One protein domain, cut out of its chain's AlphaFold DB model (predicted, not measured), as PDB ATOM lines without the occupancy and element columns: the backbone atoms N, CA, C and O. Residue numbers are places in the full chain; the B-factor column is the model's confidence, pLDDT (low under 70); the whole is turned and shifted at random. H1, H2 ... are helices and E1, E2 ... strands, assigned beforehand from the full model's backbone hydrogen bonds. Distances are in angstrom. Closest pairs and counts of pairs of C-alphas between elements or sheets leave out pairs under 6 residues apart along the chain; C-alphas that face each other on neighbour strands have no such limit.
ATOM      1  N   TYR A  94     110.417 231.137 303.445       69.44
ATOM      2  CA  TYR A  94     109.864 230.561 304.666       69.44
ATOM      3  C   TYR A  94     108.624 229.734 304.322       69.44
ATOM      4  O   TYR A  94     107.662 230.249 303.754       69.44
ATOM      5  N   GLU A  95     108.633 228.449 304.666       72.06
ATOM      6  CA  GLU A  95     107.472 227.579 304.458       72.06
ATOM      7  C   GLU A  95     106.250 228.105 305.215       72.06
ATOM      8  O   GLU A  95     105.135 228.016 304.708       72.06
ATOM      9  N   SER A  96     106.466 228.751 306.365       60.72
ATOM     10  CA  SER A  96     105.421 229.467 307.100       60.72
ATOM     11  C   SER A  96     104.879 230.678 306.336       60.72
ATOM     12  O   SER A  96     103.677 230.902 306.357       60.72
ATOM     13  N   GLU A  97     105.718 231.429 305.617       68.81
ATOM     14  CA  GLU A  97     105.300 232.580 304.802       68.81
ATOM     15  C   GLU A  97     104.539 232.124 303.548       68.81
ATOM     16  O   GLU A  97     103.530 232.720 303.167       68.81
ATOM     17  N   LEU A  98     104.973 231.014 302.940       81.19
ATOM     18  CA  LEU A  98     104.241 230.352 301.864       81.19
ATOM     19  C   LEU A  98     102.871 229.872 302.353       81.19
ATOM     20  O   LEU A  98     101.865 230.240 301.748       81.19
ATOM     21  N   ALA A  99     102.824 229.134 303.463       76.50
ATOM     22  CA  ALA A  99     101.588 228.624 304.052       76.50
ATOM     23  C   ALA A  99     100.636 229.756 304.469       76.50
ATOM     24  O   ALA A  99      99.451 229.705 304.145       76.50
ATOM     25  N   ALA A 100     101.161 230.818 305.088       65.69
ATOM     26  CA  ALA A 100     100.431 232.041 305.428       65.69
ATOM     27  C   ALA A 100      99.785 232.707 304.207       65.69
ATOM     28  O   ALA A 100      98.678 233.237 304.280       65.69
ATOM     29  N   CYS A 101     100.466 232.663 303.062       73.81
ATOM     30  CA  CYS A 101      99.944 233.177 301.801       73.81
ATOM     31  C   CYS A 101      99.043 232.166 301.064       73.81
ATOM     32  O   CYS A 101      98.621 232.438 299.937       73.81
ATOM     33  N   GLY A 102      98.756 231.003 301.656       83.12
ATOM     34  CA  GLY A 102      97.946 229.958 301.036       83.12
ATOM     35  C   GLY A 102      98.675 229.129 299.990       83.12
ATOM     36  O   GLY A 102      98.030 228.563 299.109       83.12
ATOM     37  N   PHE A 103     100.005 229.095 300.025       90.44
ATOM     38  CA  PHE A 103     100.822 228.290 299.130       90.44
ATOM     39  C   PHE A 103     101.353 227.059 299.838       90.44
ATOM     40  O   PHE A 103     101.783 227.110 300.985       90.44
ATOM     41  N   TYR A 104     101.406 225.966 299.095       88.75
ATOM     42  CA  TYR A 104     102.105 224.760 299.501       88.75
ATOM     43  C   TYR A 104     103.125 224.379 298.431       88.75
ATOM     44  O   TYR A 104     102.957 224.676 297.246       88.75
ATOM     45  N   ARG A 105     104.217 223.742 298.845       89.56
ATOM     46  CA  ARG A 105     105.258 223.246 297.941       89.56
ATOM     47  C   ARG A 105     105.037 221.757 297.699       89.56
ATOM     48  O   ARG A 105     104.818 221.007 298.648       89.56
ATOM     49  N   PHE A 106     105.126 221.303 296.450       83.19
ATOM     50  CA  PHE A 106     105.155 219.861 296.191       83.19
ATOM     51  C   PHE A 106     106.521 219.297 296.577       83.19
ATOM     52  O   PHE A 106     107.552 219.885 296.223       83.19
ATOM     53  N   LYS A 107     106.525 218.145 297.260       80.88
ATOM     54  CA  LYS A 107     107.756 217.422 297.612       80.88
ATOM     55  C   LYS A 107     108.628 217.265 296.363       80.88
ATOM     56  O   LYS A 107     108.133 216.888 295.305       80.88
ATOM     57  N   ASN A 108     109.915 217.582 296.493       78.50
ATOM     58  CA  ASN A 108     110.924 217.485 295.430       78.50
ATOM     59  C   ASN A 108     110.719 218.416 294.226       78.50
ATOM     60  O   ASN A 108     111.319 218.200 293.174       78.50
ATOM     61  N   THR A 109     109.926 219.481 294.363       84.88
ATOM     62  CA  THR A 109     109.799 220.492 293.309       84.88
ATOM     63  C   THR A 109     110.214 221.880 293.792       84.88
ATOM     64  O   THR A 109     110.123 222.234 294.972       84.88
ATOM     65  N   LYS A 110     110.667 222.703 292.844       88.19
ATOM     66  CA  LYS A 110     110.877 224.143 293.052       88.19
ATOM     67  C   LYS A 110     109.577 224.948 292.970       88.19
ATOM     68  O   LYS A 110     109.599 226.143 293.233       88.19
ATOM     69  N   PHE A 111     108.471 224.306 292.606       92.00
ATOM     70  CA  PHE A 111     107.195 224.961 292.395       92.00
ATOM     71  C   PHE A 111     106.387 225.016 293.690       92.00
ATOM     72  O   PHE A 111     106.348 224.067 294.475       92.00
ATOM     73  N   ILE A 112     105.706 226.135 293.883       93.38
ATOM     74  CA  ILE A 112     104.685 226.307 294.912       93.38
ATOM     75  C   ILE A 112     103.330 226.419 294.224       93.38
ATOM     76  O   ILE A 112     103.245 226.921 293.105       93.38
ATOM     77  N   ARG A 113     102.263 225.969 294.870       91.44
ATOM     78  CA  ARG A 113     100.905 226.049 294.340       91.44
ATOM     79  C   ARG A 113     100.006 226.744 295.336       91.44
ATOM     80  O   ARG A 113     100.056 226.447 296.524       91.44
ATOM     81  N   CYS A 114      99.205 227.684 294.849       90.62
ATOM     82  CA  CYS A 114      98.158 228.283 295.657       90.62
ATOM     83  C   CYS A 114      97.082 227.223 295.919       90.62
ATOM     84  O   CYS A 114      96.527 226.665 294.973       90.62
ATOM     85  N   ALA A 115      96.770 226.965 297.187       80.25
ATOM     86  CA  ALA A 115      95.719 226.041 297.607       80.25
ATOM     87  C   ALA A 115      94.322 226.456 297.129       80.25
ATOM     88  O   ALA A 115      93.436 225.614 297.046       80.25
ATOM     89  N   PHE A 116      94.136 227.735 296.790       78.50
ATOM     90  CA  PHE A 116      92.824 228.288 296.468       78.50
ATOM     91  C   PHE A 116      92.546 228.338 294.970       78.50
ATOM     92  O   PHE A 116      91.589 227.737 294.501       78.50
ATOM     93  N   CYS A 117      93.383 229.033 294.198       80.69
ATOM     94  CA  CYS A 117      93.177 229.161 292.751       80.69
ATOM     95  C   CYS A 117      93.920 228.087 291.941       80.69
ATOM     96  O   CYS A 117      93.832 228.060 290.717       80.69
ATOM     97  N   GLY A 118      94.726 227.246 292.598       86.81
ATOM     98  CA  GLY A 118      95.504 226.201 291.944       86.81
ATOM     99  C   GLY A 118      96.679 226.698 291.095       86.81
ATOM    100  O   GLY A 118      97.349 225.856 290.495       86.81
ATOM    101  N   VAL A 119      96.954 228.010 291.044       91.44
ATOM    102  CA  VAL A 119      98.079 228.581 290.286       91.44
ATOM    103  C   VAL A 119      99.402 228.072 290.844       91.44
ATOM    104  O   VAL A 119      99.685 228.206 292.036       91.44
ATOM    105  N   THR A 120     100.222 227.530 289.950       94.06
ATOM    106  CA  THR A 120     101.574 227.058 290.240       94.06
ATOM    107  C   THR A 120     102.586 228.143 289.876       94.06
ATOM    108  O   THR A 120     102.549 228.693 288.777       94.06
ATOM    109  N   ILE A 121     103.491 228.454 290.798       94.06
ATOM    110  CA  ILE A 121     104.516 229.492 290.670       94.06
ATOM    111  C   ILE A 121     105.878 228.830 290.824       94.06
ATOM    112  O   ILE A 121     106.080 228.030 291.734       94.06
ATOM    113  N   GLU A 122     106.824 229.184 289.961       94.19
ATOM    114  CA  GLU A 122     108.246 228.967 290.215       94.19
ATOM    115  C   GLU A 122     108.810 230.229 290.880       94.19
ATOM    116  O   GLU A 122     108.963 231.237 290.187       94.19
ATOM    117  N   PRO A 123     109.078 230.226 292.201       88.69
ATOM    118  CA  PRO A 123     109.491 231.423 292.916       88.69
ATOM    119  C   PRO A 123     110.752 232.049 292.330       88.69
ATOM    120  O   PRO A 123     111.845 231.489 292.421       88.69
ATOM    121  N   LYS A 124     110.613 233.255 291.787       86.12
ATOM    122  CA  LYS A 124     111.758 234.104 291.450       86.12
ATOM    123  C   LYS A 124     112.268 234.835 292.694       86.12
ATOM    124  O   LYS A 124     111.474 235.355 293.474       86.12
ATOM    125  N   LEU A 125     113.588 234.866 292.886       73.56
ATOM    126  CA  LEU A 125     114.237 235.421 294.089       73.56
ATOM    127  C   LEU A 125     114.087 236.949 294.228       73.56
ATOM    128  O   LEU A 125     114.218 237.486 295.334       73.56
ATOM    129  N   ASP A 126     113.833 237.632 293.114       76.19
ATOM    130  CA  ASP A 126     113.733 239.086 292.961       76.19
ATOM    131  C   ASP A 126     112.302 239.627 293.121       76.19
ATOM    132  O   ASP A 126     112.111 240.839 293.195       76.19
ATOM    133  N   GLN A 127     111.289 238.760 293.205       76.31
ATOM    134  CA  GLN A 127     109.881 239.162 293.255       76.31
ATOM    135  C   GLN A 127     109.165 238.519 294.438       76.31
ATOM    136  O   GLN A 127     109.372 237.346 294.739       76.31
ATOM    137  N   SER A 128     108.253 239.251 295.083       79.94
ATOM    138  CA  SER A 128     107.404 238.645 296.113       79.94
ATOM    139  C   SER A 128     106.510 237.563 295.500       79.94
ATOM    140  O   SER A 128     106.008 237.712 294.380       79.94
ATOM    141  N   ILE A 129     106.275 236.485 296.252       85.00
ATOM    142  CA  ILE A 129     105.376 235.395 295.844       85.00
ATOM    143  C   ILE A 129     103.999 235.939 295.460       85.00
ATOM    144  O   ILE A 129     103.412 235.521 294.464       85.00
ATOM    145  N   MET A 130     103.515 236.939 296.198       83.00
ATOM    146  CA  MET A 130     102.220 237.550 295.931       83.00
ATOM    147  C   MET A 130     102.179 238.382 294.655       83.00
ATOM    148  O   MET A 130     101.168 238.355 293.955       83.00
ATOM    149  N   SER A 131     103.265 239.069 294.298       81.19
ATOM    150  CA  SER A 131     103.358 239.750 293.005       81.19
ATOM    151  C   SER A 131     103.335 238.746 291.848       81.19
ATOM    152  O   SER A 131     102.532 238.888 290.924       81.19
ATOM    153  N   GLN A 132     104.125 237.670 291.950       89.75
ATOM    154  CA  GLN A 132     104.157 236.592 290.954       89.75
ATOM    155  C   GLN A 132     102.781 235.927 290.808       89.75
ATOM    156  O   GLN A 132     102.296 235.717 289.696       89.75
ATOM    157  N   HIS A 133     102.100 235.679 291.928       90.00
ATOM    158  CA  HIS A 133     100.747 235.139 291.944       90.00
ATOM    159  C   HIS A 133      99.743 236.060 291.245       90.00
ATOM    160  O   HIS A 133      98.986 235.613 290.383       90.00
ATOM    161  N   ARG A 134      99.761 237.362 291.569       83.50
ATOM    162  CA  ARG A 134      98.906 238.380 290.933       83.50
ATOM    163  C   ARG A 134      99.158 238.478 289.429       83.50
ATOM    164  O   ARG A 134      98.225 238.693 288.663       83.50
ATOM    165  N   TYR A 135     100.404 238.331 288.997       86.38
ATOM    166  CA  TYR A 135     100.755 238.345 287.581       86.38
ATOM    167  C   TYR A 135     100.209 237.116 286.840       86.38
ATOM    168  O   TYR A 135      99.555 237.259 285.807       86.38
ATOM    169  N   LEU A 136     100.421 235.917 287.387       88.06
ATOM    170  CA  LEU A 136     100.011 234.661 286.753       88.06
ATOM    171  C   LEU A 136      98.489 234.475 286.736       88.06
ATOM    172  O   LEU A 136      97.935 234.059 285.720       88.06
ATOM    173  N   THR A 137      97.794 234.864 287.807       82.44
ATOM    174  CA  THR A 137      96.319 234.882 287.836       82.44
ATOM    175  C   THR A 137      95.754 235.802 286.749       82.44
ATOM    176  O   THR A 137      94.894 235.379 285.979       82.44
ATOM    177  N   LYS A 138      96.313 237.009 286.573       80.94
ATOM    178  CA  LYS A 138      95.920 237.916 285.477       80.94
ATOM    179  C   LYS A 138      96.164 237.332 284.087       80.94
ATOM    180  O   LYS A 138      95.375 237.589 283.183       80.94
ATOM    181  N   GLN A 139      97.243 236.573 283.891       84.56
ATOM    182  CA  GLN A 139      97.486 235.908 282.609       84.56
ATOM    183  C   GLN A 139      96.487 234.783 282.333       84.56
ATOM    184  O   GLN A 139      96.072 234.624 281.188       84.56
ATOM    185  N   SER A 140      96.093 234.023 283.360       77.06
ATOM    186  CA  SER A 140      95.135 232.923 283.198       77.06
ATOM    187  C   SER A 140      93.767 233.407 282.706       77.06
ATOM    188  O   SER A 140      93.197 232.790 281.815       77.06
ATOM    189  N   ILE A 141      93.315 234.574 283.181       71.81
ATOM    190  CA  ILE A 141      92.044 235.198 282.779       71.81
ATOM    191  C   ILE A 141      92.055 235.610 281.299       71.81
ATOM    192  O   ILE A 141      91.047 235.498 280.613       71.81
ATOM    193  N   LYS A 142      93.203 236.067 280.777       70.69
ATOM    194  CA  LYS A 142      93.314 236.510 279.377       70.69
ATOM    195  C   LYS A 142      93.305 235.362 278.366       70.69
ATOM    196  O   LYS A 142      93.057 235.607 277.194       70.69
ATOM    197  N   LYS A 143      93.634 234.137 278.788       65.44
ATOM    198  CA  LYS A 143      93.696 232.973 277.887       65.44
ATOM    199  C   LYS A 143      92.344 232.287 277.699       65.44
ATOM    200  O   LYS A 143      92.161 231.623 276.691       65.44
ATOM    201  N   CYS A 165      88.316 232.588 302.706       35.09
ATOM    202  CA  CYS A 165      89.233 231.527 303.104       35.09
ATOM    203  C   CYS A 165      89.044 231.123 304.590       35.09
ATOM    204  O   CYS A 165      89.254 231.967 305.463       35.09
ATOM    205  N   PRO A 166      88.741 229.847 304.915       36.28
ATOM    206  CA  PRO A 166      88.646 229.356 306.298       36.28
ATOM    207  C   PRO A 166      90.001 229.318 307.026       36.28
ATOM    208  O   PRO A 166      90.041 229.281 308.250       36.28
ATOM    209  N   ALA A 167      91.115 229.394 306.285       39.44
ATOM    210  CA  ALA A 167      92.465 229.593 306.821       39.44
ATOM    211  C   ALA A 167      92.767 231.070 307.144       39.44
ATOM    212  O   ALA A 167      93.922 231.468 307.263       39.44
ATOM    213  N   ASN A 168      91.725 231.856 307.421       40.91
ATOM    214  CA  ASN A 168      91.762 232.944 308.396       40.91
ATOM    215  C   ASN A 168      91.988 232.396 309.832       40.91
ATOM    216  O   ASN A 168      91.405 232.892 310.795       40.91
ATOM    217  N   ILE A 169      92.855 231.381 309.996       42.66
ATOM    218  CA  ILE A 169      93.614 231.240 311.234       42.66
ATOM    219  C   ILE A 169      94.473 232.491 311.250       42.66
ATOM    220  O   ILE A 169      95.355 232.672 310.416       42.66
ATOM    221  N   ALA A 170      94.077 233.391 312.136       38.38
ATOM    222  CA  ALA A 170      94.653 234.685 312.386       38.38
ATOM    223  C   ALA A 170      96.189 234.676 312.263       38.38
ATOM    224  O   ALA A 170      96.898 234.441 313.230       38.38
TER     225      ALA A 170
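What this domain is: This is residues 94 to 143 and 165 to 170 of the 440 residues of a protein of Rotaria socialis (UniProt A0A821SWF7). A small hairpin of strands E1 and E2, widened by residues 120 to 121 pairing beside E2, has short helix H1 packed on E1; the longer helix H2 begins close to H1 and runs away from it. The 56 printed residues run H1, E1, E2, H2, an antiparallel sheet in a mixed class, with under half in named elements. The whole is compact, with a radius of gyration of the C-alphas of 11.4 A and spans of 33 by 26 by 20 A.

How they stand to each other: Start at H1, residues 95 to 100; its Leu 98 and Tyr 104 of E1, residues 103 to 105, have the closest C-alphas, 6.4 A apart. Next, E1 and E2, residues 112 to 114, form an antiparallel hairpin at 148 degrees, with N 104 and O 113 within hydrogen-bond range at 2.9 A. H2, residues 129 to 143, is close to but not clearly touching H1: their closest C-alphas, Leu 98 and Ile 129, are 7.9 A apart. H1 has every O i to N i+4 pair within hydrogen-bond range, H2 10 of 11.

Where its parts are: Find C-alpha 95 at (107.472, 227.579, 304.458), where H1 begins; H2 runs 21.6 A to C-alpha 143 at (93.696, 232.973, 277.887).

The domain as a whole: Residues 144 to 164 are cut out, a 25.6 A gap between C-alphas 143 and 165. The link E2 to H2 is long. Residues 165 to 170 are among those with pLDDT under 70.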